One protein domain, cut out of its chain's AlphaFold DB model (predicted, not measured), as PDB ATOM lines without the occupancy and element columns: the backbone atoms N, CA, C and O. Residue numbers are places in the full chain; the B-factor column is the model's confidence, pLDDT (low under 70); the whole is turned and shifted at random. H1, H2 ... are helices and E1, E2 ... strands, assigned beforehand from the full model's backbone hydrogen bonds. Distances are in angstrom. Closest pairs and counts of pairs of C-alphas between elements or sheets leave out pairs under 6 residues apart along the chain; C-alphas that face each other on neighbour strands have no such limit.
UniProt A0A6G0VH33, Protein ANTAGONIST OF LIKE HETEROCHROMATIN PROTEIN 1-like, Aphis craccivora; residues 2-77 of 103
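Overview. This is residues 2 to 77 of the 103 residues of the protein "Protein ANTAGONIST OF LIKE HETEROCHROMATIN PROTEIN 1-like" of Aphis craccivora (UniProt A0A6G0VH33). A single long helix, H2, makes one side of a loose, open frame, with the short helix H3 turning off its last residues at a corner. From H3 a long link leads to a small strand turn, where residues 51 to 52 pair with E1, and the chain then folds back through the short helix H4 toward the side of H1. The printed part has 76 residues with four named helices and one named strand, in the order H1, H2, H3, E1, H4. The class is mostly helix: helices hold 35 and the strand 3 of the 38 residues in named elements. The whole is loose, with a radius of gyration of the C-alphas of 14.2 A and spans of 40 by 29 by 22 A.

Along the chain. H1 is residues 6 to 9, 5.2 A long, with C-alpha 6 at (187.866, 192.839, 202.941). H2 is residues 16 to 35, 28.7 A long, beginning at C-alpha 16 (191.986, 210.105, 206.063). H3 is residues 37 to 43, 9.7 A. E1 is residues 58 to 60, 5.6 A. H4 is residues 64 to 67, 5.3 A, ending at C-alpha 67 (182.895, 186.301, 208.993).

Arrangement. H1 and H2 are near each other, with 6 pairs of C-alphas within 10 A. H2 and H3 touch only at the corner, H2 with residues 33 to 34 alone; the closest C-alphas, of Arg 34 and Ala 40, are 4.5 A apart. They run opposite ways at a steep tilt of 48 degrees. H4 is apart from H1, H2 and H3. E1 pairs with no named strand, but residues 51 to 52 pair with it, antiparallel. Each O i to N i+4 pair in H2 and H3 is within hydrogen-bond range; H1 and H4 are too short for such a pair.

Size, cuts and confidence. The farthest C-alphas, of Glu 15 and Asn 54, are 41.0 A apart. Residues 13 to 21, of which 16 to 21 belong to H2, stand free. The printed part has no cut. The link from H3 to E1, 14 residues, is long. Mean pLDDT of the printed part is 89.4; residues 70 to 71 are under 70.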
ATOM      1  N   ALA A   2     182.100 194.853 207.031       84.62
ATOM      2  CA  ALA A   2     183.388 194.133 207.033       84.62
ATOM      3  C   ALA A   2     183.336 192.644 206.632       84.62
ATOM      4  O   ALA A   2     184.323 192.111 206.131       84.62
ATOM      5  N   ALA A   3     182.181 191.988 206.790       87.19
ATOM      6  CA  ALA A   3     181.950 190.646 206.250       87.19
ATOM      7  C   ALA A   3     182.124 190.616 204.714       87.19
ATOM      8  O   ALA A   3     182.850 189.791 204.172       87.19
ATOM      9  N   LYS A   4     181.567 191.610 204.005       89.75
ATOM     10  CA  LYS A   4     181.576 191.666 202.532       89.75
ATOM     11  C   LYS A   4     182.799 192.369 201.948       89.75
ATOM     12  O   LYS A   4     183.325 191.938 200.929       89.75
ATOM     13  N   PHE A   5     183.274 193.435 202.587       91.19
ATOM     14  CA  PHE A   5     184.388 194.231 202.080       91.19
ATOM     15  C   PHE A   5     185.653 193.968 202.896       91.19
ATOM     16  O   PHE A   5     185.802 194.454 204.018       91.19
ATOM     17  N   ARG A   6     186.593 193.220 202.301       88.50
ATOM     18  CA  ARG A   6     187.866 192.839 202.941       88.50
ATOM     19  C   ARG A   6     188.726 194.034 203.354       88.50
ATOM     20  O   ARG A   6     189.514 193.895 204.282       88.50
ATOM     21  N   ILE A   7     188.547 195.192 202.716       89.81
ATOM     22  CA  ILE A   7     189.264 196.425 203.063       89.81
ATOM     23  C   ILE A   7     189.036 196.854 204.518       89.81
ATOM     24  O   ILE A   7     189.933 197.415 205.127       89.81
ATOM     25  N   PHE A   8     187.891 196.503 205.114       89.19
ATOM     26  CA  PHE A   8     187.598 196.790 206.522       89.19
ATOM     27  C   PHE A   8     188.079 195.703 207.494       89.19
ATOM     28  O   PHE A   8     187.867 195.825 208.700       89.19
ATOM     29  N   LYS A   9     188.701 194.620 207.005       86.44
ATOM     30  CA  LYS A   9     189.249 193.572 207.880       86.44
ATOM     31  C   LYS A   9     190.575 193.975 208.518       86.44
ATOM     32  O   LYS A   9     190.927 193.402 209.538       86.44
ATOM     33  N   LYS A  10     191.291 194.951 207.956       85.75
ATOM     34  CA  LYS A  10     192.559 195.466 208.486       85.75
ATOM     35  C   LYS A  10     192.515 196.994 208.579       85.75
ATOM     36  O   LYS A  10     191.743 197.603 207.840       85.75
ATOM     37  N   PRO A  11     193.313 197.614 209.467       86.31
ATOM     38  CA  PRO A  11     193.463 199.062 209.491       86.31
ATOM     39  C   PRO A  11     193.870 199.588 208.112       86.31
ATOM     40  O   PRO A  11     194.732 199.008 207.448       86.31
ATOM     41  N   ILE A  12     193.234 200.673 207.678       89.12
ATOM     42  CA  ILE A  12     193.502 201.273 206.374       89.12
ATOM     43  C   ILE A  12     194.646 202.276 206.550       89.12
ATOM     44  O   ILE A  12     194.480 203.301 207.201       89.12
ATOM     45  N   SER A  13     195.813 201.969 205.982       88.62
ATOM     46  CA  SER A  13     197.033 202.777 206.112       88.62
ATOM     47  C   SER A  13     197.183 203.776 204.957       88.62
ATOM     48  O   SER A  13     198.144 203.703 204.194       88.62
ATOM     49  N   ILE A  14     196.209 204.674 204.793       92.00
ATOM     50  CA  ILE A  14     196.233 205.762 203.797       92.00
ATOM     51  C   ILE A  14     195.712 207.064 204.425       92.00
ATOM     52  O   ILE A  14     195.218 207.064 205.550       92.00
ATOM     53  N   GLU A  15     195.785 208.170 203.685       92.88
ATOM     54  CA  GLU A  15     195.242 209.472 204.098       92.88
ATOM     55  C   GLU A  15     193.744 209.412 204.451       92.88
ATOM     56  O   GLU A  15     192.944 208.795 203.744       92.88
ATOM     57  N   LEU A  16     193.352 210.116 205.520       90.44
ATOM     58  CA  LEU A  16     191.986 210.105 206.063       90.44
ATOM     59  C   LEU A  16     190.913 210.494 205.038       90.44
ATOM     60  O   LEU A  16     189.837 209.894 205.015       90.44
ATOM     61  N   GLU A  17     191.205 211.455 204.164       93.31
ATOM     62  CA  GLU A  17     190.283 211.875 203.102       93.31
ATOM     63  C   GLU A  17     189.937 210.702 202.170       93.31
ATOM     64  O   GLU A  17     188.767 210.416 201.907       93.31
ATOM     65  N   LYS A  18     190.951 209.930 201.766       93.38
ATOM     66  CA  LYS A  18     190.777 208.732 200.934       93.38
ATOM     67  C   LYS A  18     190.025 207.633 201.682       93.38
ATOM     68  O   LYS A  18     189.186 206.959 201.085       93.38
ATOM     69  N   VAL A  19     190.267 207.467 202.987       93.44
ATOM     70  CA  VAL A  19     189.517 206.510 203.825       93.44
ATOM     71  C   VAL A  19     188.021 206.834 203.828       93.44
ATOM     72  O   VAL A  19     187.201 205.920 203.695       93.44
ATOM     73  N   SER A  20     187.660 208.116 203.935       93.62
ATOM     74  CA  SER A  20     186.261 208.558 203.890       93.62
ATOM     75  C   SER A  20     185.605 208.202 202.553       93.62
ATOM     76  O   SER A  20     184.560 207.546 202.528       93.62
ATOM     77  N   ILE A  21     186.277 208.513 201.438       96.12
ATOM     78  CA  ILE A  21     185.798 208.203 200.081       96.12
ATOM     79  C   ILE A  21     185.596 206.694 199.898       96.12
ATOM     80  O   ILE A  21     184.549 206.263 199.408       96.12
ATOM     81  N   ILE A  22     186.561 205.875 200.323       94.56
ATOM     82  CA  ILE A  22     186.462 204.409 200.255       94.56
ATOM     83  C   ILE A  22     185.266 203.917 201.068       94.56
ATOM     84  O   ILE A  22     184.465 203.120 200.579       94.56
ATOM     85  N   THR A  23     185.128 204.408 202.299       93.44
ATOM     86  CA  THR A  23     184.052 203.996 203.203       93.44
ATOM     87  C   THR A  23     182.692 204.322 202.601       93.44
ATOM     88  O   THR A  23     181.835 203.439 202.508       93.44
ATOM     89  N   MET A  24     182.520 205.549 202.109       95.75
ATOM     90  CA  MET A  24     181.290 206.002 201.463       95.75
ATOM     91  C   MET A  24     180.991 205.201 200.192       95.75
ATOM     92  O   MET A  24     179.863 204.754 200.004       95.75
ATOM     93  N   THR A  25     182.003 204.923 199.370       96.69
ATOM     94  CA  THR A  25     181.860 204.098 198.160       96.69
ATOM     95  C   THR A  25     181.386 202.686 198.500       96.69
ATOM     96  O   THR A  25     180.461 202.175 197.868       96.69
ATOM     97  N   CYS A  26     181.955 202.053 199.532       95.69
ATOM     98  CA  CYS A  26     181.486 200.744 199.977       95.69
ATOM     99  C   CYS A  26     180.029 200.803 200.459       95.69
ATOM    100  O   CYS A  26     179.258 199.901 200.135       95.69
ATOM    101  N   VAL A  27     179.643 201.836 201.219       95.12
ATOM    102  CA  VAL A  27     178.257 202.014 201.696       95.12
ATOM    103  C   VAL A  27     177.293 202.181 200.522       95.12
ATOM    104  O   VAL A  27     176.271 201.498 200.468       95.12
ATOM    105  N   LEU A  28     177.638 203.023 199.547       96.94
ATOM    106  CA  LEU A  28     176.834 203.226 198.341       96.94
ATOM    107  C   LEU A  28     176.663 201.925 197.557       96.94
ATOM    108  O   LEU A  28     175.542 201.566 197.200       96.94
ATOM    109  N   LEU A  29     177.749 201.179 197.350       95.94
ATOM    110  CA  LEU A  29     177.705 199.897 196.654       95.94
ATOM    111  C   LEU A  29     176.866 198.860 197.413       95.94
ATOM    112  O   LEU A  29     176.078 198.143 196.801       95.94
ATOM    113  N   HIS A  30     176.993 198.797 198.740       94.50
ATOM    114  CA  HIS A  30     176.167 197.929 199.579       94.50
ATOM    115  C   HIS A  30     174.677 198.234 199.398       94.50
ATOM    116  O   HIS A  30     173.887 197.326 199.140       94.50
ATOM    117  N   ASN A  31     174.308 199.513 199.487       94.75
ATOM    118  CA  ASN A  31     172.926 199.959 199.338       94.75
ATOM    119  C   ASN A  31     172.397 199.666 197.930       94.75
ATOM    120  O   ASN A  31     171.282 199.171 197.785       94.75
ATOM    121  N   PHE A  32     173.211 199.910 196.901       95.50
ATOM    122  CA  PHE A  32     172.862 199.614 195.515       95.50
ATOM    123  C   PHE A  32     172.580 198.120 195.301       95.50
ATOM    124  O   PHE A  32     171.526 197.770 194.769       95.50
ATOM    125  N   LEU A  33     173.474 197.240 195.766       94.81
ATOM    126  CA  LEU A  33     173.329 195.785 195.619       94.81
ATOM    127  C   LEU A  33     172.141 195.224 196.404       94.81
ATOM    128  O   LEU A  33     171.549 194.232 195.989       94.81
ATOM    129  N   ARG A  34     171.769 195.859 197.519       93.81
ATOM    130  CA  ARG A  34     170.597 195.466 198.310       93.81
ATOM    131  C   ARG A  34     169.270 196.018 197.793       93.81
ATOM    132  O   ARG A  34     168.231 195.608 198.295       93.81
ATOM    133  N   ARG A  35     169.286 196.931 196.818       94.00
ATOM    134  CA  ARG A  35     168.072 197.602 196.329       94.00
ATOM    135  C   ARG A  35     167.198 196.718 195.440       94.00
ATOM    136  O   ARG A  35     165.995 196.929 195.379       94.00
ATOM    137  N   ASN A  36     167.799 195.772 194.726       93.38
ATOM    138  CA  ASN A  36     167.096 194.840 193.845       93.38
ATOM    139  C   ASN A  36     167.051 193.457 194.505       93.38
ATOM    140  O   ASN A  36     168.088 192.983 194.956       93.38
ATOM    141  N   GLU A  37     165.889 192.802 194.529       91.25
ATOM    142  CA  GLU A  37     165.701 191.496 195.180       91.25
ATOM    143  C   GLU A  37     166.634 190.403 194.644       91.25
ATOM    144  O   GLU A  37     167.241 189.671 195.426       91.25
ATOM    145  N   THR A  38     166.822 190.324 193.326       93.69
ATOM    146  CA  THR A  38     167.709 189.342 192.687       93.69
ATOM    147  C   THR A  38     169.172 189.602 193.036       93.69
ATOM    148  O   THR A  38     169.922 188.682 193.346       93.69
ATOM    149  N   ALA A  39     169.601 190.867 193.020       93.38
ATOM    150  CA  ALA A  39     170.962 191.217 193.422       93.38
ATOM    151  C   ALA A  39     171.170 190.992 194.928       93.38
ATOM    152  O   ALA A  39     172.216 190.492 195.345       93.38
ATOM    153  N   ALA A  40     170.158 191.304 195.737       93.94
ATOM    154  CA  ALA A  40     170.183 191.150 197.180       93.94
ATOM    155  C   ALA A  40     170.240 189.679 197.592       93.94
ATOM    156  O   ALA A  40     170.980 189.362 198.519       93.94
ATOM    157  N   SER A  41     169.523 188.782 196.910       93.81
ATOM    158  CA  SER A  41     169.542 187.345 197.212       93.81
ATOM    159  C   SER A  41     170.900 186.701 196.914       93.81
ATOM    160  O   SER A  41     171.294 185.767 197.607       93.81
ATOM    161  N   ILE A  42     171.657 187.244 195.956       94.25
ATOM    162  CA  ILE A  42     173.031 186.817 195.651       94.25
ATOM    163  C   ILE A  42     174.031 187.464 196.620       94.25
ATOM    164  O   ILE A  42     174.903 186.798 197.180       94.25
ATOM    165  N   TYR A  43     173.930 188.778 196.823       94.38
ATOM    166  CA  TYR A  43     174.886 189.550 197.618       94.38
ATOM    167  C   TYR A  43     174.743 189.296 199.127       94.38
ATOM    168  O   TYR A  43     175.741 189.121 199.837       94.38
ATOM    169  N   THR A  44     173.506 189.248 199.614       92.94
ATOM    170  CA  THR A  44     173.099 188.964 200.998       92.94
ATOM    171  C   THR A  44     171.999 187.896 201.010       92.94
ATOM    172  O   THR A  44     170.838 188.232 201.257       92.94
ATOM    173  N   PRO A  45     172.345 186.617 200.765       93.06
ATOM    174  CA  PRO A  45     171.382 185.521 200.826       93.06
ATOM    175  C   PRO A  45     170.604 185.487 202.151       93.06
ATOM    176  O   PRO A  45     171.127 185.965 203.169       93.06
ATOM    177  N   PRO A  46     169.396 184.897 202.186       91.06
ATOM    178  CA  PRO A  46     168.636 184.720 203.422       91.06
ATOM    179  C   PRO A  46     169.495 184.142 204.556       91.06
ATOM    180  O   PRO A  46     170.314 183.249 204.343       91.06
ATOM    181  N   GLY A  47     169.357 184.704 205.759       91.75
ATOM    182  CA  GLY A  47     170.197 184.365 206.915       91.75
ATOM    183  C   GLY A  47     171.568 185.058 206.949       91.75
ATOM    184  O   GLY A  47     172.336 184.837 207.884       91.75
ATOM    185  N   THR A  48     171.901 185.914 205.972       92.38
ATOM    186  CA  THR A  48     173.138 186.719 206.020       92.38
ATOM    187  C   THR A  48     173.088 187.798 207.087       92.38
ATOM    188  O   THR A  48     174.122 188.068 207.683       92.38
ATOM    189  N   ILE A  49     171.931 188.425 207.310       91.00
ATOM    190  CA  ILE A  49     171.715 189.547 208.242       91.00
ATOM    191  C   ILE A  49     170.898 189.038 209.436       91.00
ATOM    192  O   ILE A  49     170.231 188.012 209.321       91.00
ATOM    193  N   ASP A  50     170.990 189.721 210.576       92.94
ATOM    194  CA  ASP A  50     170.169 189.412 211.747       92.94
ATOM    195  C   ASP A  50     168.673 189.545 211.423       92.94
ATOM    196  O   ASP A  50     168.266 190.446 210.684       92.94
ATOM    197  N   ILE A  51     167.867 188.660 212.004       93.19
ATOM    198  CA  ILE A  51     166.408 188.776 212.007       93.19
ATOM    199  C   ILE A  51     166.003 189.314 213.371       93.19
ATOM    200  O   ILE A  51     166.274 188.676 214.392       93.19
ATOM    201  N   CYS A  52     165.362 190.481 213.375       94.06
ATOM    202  CA  CYS A  52     164.829 191.103 214.578       94.06
ATOM    203  C   CYS A  52     163.308 190.970 214.637       94.06
ATOM    204  O   CYS A  52     162.647 190.876 213.602       94.06
ATOM    205  N   ASP A  53     162.765 190.981 215.848       93.06
ATOM    206  CA  ASP A  53     161.332 191.158 216.063       93.06
ATOM    207  C   ASP A  53     160.920 192.631 215.873       93.06
ATOM    208  O   ASP A  53     161.736 193.512 215.587       93.06
ATOM    209  N   ASN A  54     159.635 192.911 216.095       92.12
ATOM    210  CA  ASN A  54     159.091 194.268 216.032       92.12
ATOM    211  C   ASN A  54     159.618 195.189 217.151       92.12
ATOM    212  O   ASN A  54     159.419 196.399 217.078       92.12
ATOM    213  N   THR A  55     160.270 194.639 218.181       91.25
ATOM    214  CA  THR A  55     160.881 195.397 219.285       91.25
ATOM    215  C   THR A  55     162.364 195.699 219.039       91.25
ATOM    216  O   THR A  55     162.980 196.454 219.790       91.25
ATOM    217  N   GLY A  56     162.934 195.163 217.953       86.12
ATOM    218  CA  GLY A  56     164.344 195.305 217.597       86.12
ATOM    219  C   GLY A  56     165.259 194.270 218.259       86.12
ATOM    220  O   GLY A  56     166.477 194.332 218.070       86.12
ATOM    221  N   VAL A  57     164.705 193.308 218.999       92.62
ATOM    222  CA  VAL A  57     165.455 192.198 219.595       92.62
ATOM    223  C   VAL A  57     165.825 191.198 218.509       92.62
ATOM    224  O   VAL A  57     164.987 190.763 217.723       92.62
ATOM    225  N   ILE A  58     167.100 190.809 218.477       92.38
ATOM    226  CA  ILE A  58     167.610 189.809 217.536       92.38
ATOM    227  C   ILE A  58     167.057 188.433 217.924       92.38
ATOM    228  O   ILE A  58     167.453 187.872 218.944       92.38
ATOM    229  N   ILE A  59     166.183 187.876 217.085       95.19
ATOM    230  CA  ILE A  59     165.628 186.523 217.240       95.19
ATOM    231  C   ILE A  59     166.558 185.494 216.597       95.19
ATOM    232  O   ILE A  59     166.746 184.397 217.122       95.19
ATOM    233  N   GLN A  60     167.158 185.844 215.455       94.25
ATOM    234  CA  GLN A  60     168.098 184.975 214.757       94.25
ATOM    235  C   GLN A  60     169.368 185.746 214.381       94.25
ATOM    236  O   GLN A  60     169.287 186.718 213.623       94.25
ATOM    237  N   PRO A  61     170.551 185.325 214.864       92.19
ATOM    238  CA  PRO A  61     171.808 185.948 214.479       92.19
ATOM    239  C   PRO A  61     172.159 185.600 213.028       92.19
ATOM    240  O   PRO A  61     172.133 184.437 212.621       92.19
ATOM    241  N   GLY A  62     172.534 186.612 212.254       92.88
ATOM    242  CA  GLY A  62     172.937 186.453 210.866       92.88
ATOM    243  C   GLY A  62     174.342 185.865 210.720       92.88
ATOM    244  O   GLY A  62     175.226 186.041 211.566       92.88
ATOM    245  N   SER A  63     174.583 185.196 209.593       92.06
ATOM    246  CA  SER A  63     175.857 184.533 209.302       92.06
ATOM    247  C   SER A  63     177.041 185.499 209.180       92.06
ATOM    248  O   SER A  63     178.175 185.080 209.421       92.06
ATOM    249  N   TRP A  64     176.792 186.787 208.903       88.94
ATOM    250  CA  TRP A  64     177.815 187.838 208.843       88.94
ATOM    251  C   TRP A  64     178.695 187.910 210.096       88.94
ATOM    252  O   TRP A  64     179.866 188.278 210.000       88.94
ATOM    253  N   ARG A  65     178.155 187.528 211.261       86.69
ATOM    254  CA  ARG A  65     178.871 187.519 212.545       86.69
ATOM    255  C   ARG A  65     180.012 186.504 212.568       86.69
ATOM    256  O   ARG A  65     181.026 186.761 213.198       86.69
ATOM    257  N   ARG A  66     179.891 185.396 211.825       84.81
ATOM    258  CA  ARG A  66     180.956 184.383 211.696       84.81
ATOM    259  C   ARG A  66     182.115 184.853 210.819       84.81
ATOM    260  O   ARG A  66     183.229 184.367 210.959       84.81
ATOM    261  N   GLU A  67     181.865 185.789 209.905       79.19
ATOM    262  CA  GLU A  67     182.895 186.301 208.993       79.19
ATOM    263  C   GLU A  67     183.752 187.421 209.602       79.19
ATOM    264  O   GLU A  67     184.807 187.772 209.051       79.19
ATOM    265  N   ILE A  68     183.295 187.982 210.724       76.25
ATOM    266  CA  ILE A  68     183.988 189.000 211.508       76.25
ATOM    267  C   ILE A  68     184.637 188.295 212.702       76.25
ATOM    268  O   ILE A  68     184.045 188.165 213.765       76.25
ATOM    269  N   GLY A  69     185.855 187.794 212.492       70.56
ATOM    270  CA  GLY A  69     186.679 187.236 213.565       70.56
ATOM    271  C   GLY A  69     187.336 188.318 214.430       70.56
ATOM    272  O   GLY A  69     187.287 189.507 214.107       70.56
ATOM    273  N   GLU A  70     188.034 187.889 215.483       64.94
ATOM    274  CA  GLU A  70     188.729 188.751 216.462       64.94
ATOM    275  C   GLU A  70     189.724 189.740 215.816       64.94
ATOM    276  O   GLU A  70     189.966 190.837 216.319       64.94
ATOM    277  N   ASN A  71     190.251 189.405 214.636       66.56
ATOM    278  CA  ASN A  71     191.230 190.212 213.907       66.56
ATOM    279  C   ASN A  71     190.633 191.221 212.916       66.56
ATOM    280  O   ASN A  71     191.375 191.798 212.124       66.56
ATOM    281  N   CYS A  72     189.319 191.457 212.938       74.56
ATOM    282  CA  CYS A  72     188.723 192.516 212.131       74.56
ATOM    283  C   CYS A  72     189.093 193.904 212.686       74.56
ATOM    284  O   CYS A  72     189.179 194.077 213.903       74.56
ATOM    285  N   ALA A  73     189.286 194.899 211.815       76.12
ATOM    286  CA  ALA A  73     189.552 196.276 212.242       76.12
ATOM    287  C   ALA A  73     188.297 196.967 212.797       76.12
ATOM    288  O   ALA A  73     188.392 197.797 213.696       76.12
ATOM    289  N   ILE A  74     187.116 196.597 212.291       74.94
ATOM    290  CA  ILE A  74     185.831 197.024 212.851       74.94
ATOM    291  C   ILE A  74     185.437 196.022 213.936       74.94
ATOM    292  O   ILE A  74     185.046 194.895 213.623       74.94
ATOM    293  N   ARG A  75     185.557 196.437 215.199       73.75
ATOM    294  CA  ARG A  75     185.252 195.624 216.382       73.75
ATOM    295  C   ARG A  75     184.080 196.222 217.158       73.75
ATOM    296  O   ARG A  75     183.893 197.440 217.103       73.75
ATOM    297  N   PRO A  76     183.298 195.397 217.878       73.81
ATOM    298  CA  PRO A  76     182.384 195.908 218.888       73.81
ATOM    299  C   PRO A  76     183.156 196.793 219.869       73.81
ATOM    300  O   PRO A  76     184.251 196.436 220.297       73.81
ATOM    301  N   ILE A  77     182.601 197.960 220.178       78.00
ATOM    302  CA  ILE A  77     183.135 198.826 221.225       78.00
ATOM    303  C   ILE A  77     182.560 198.318 222.542       78.00
ATOM    304  O   ILE A  77     181.350 198.089 222.626       78.00
TER     305      ILE A  77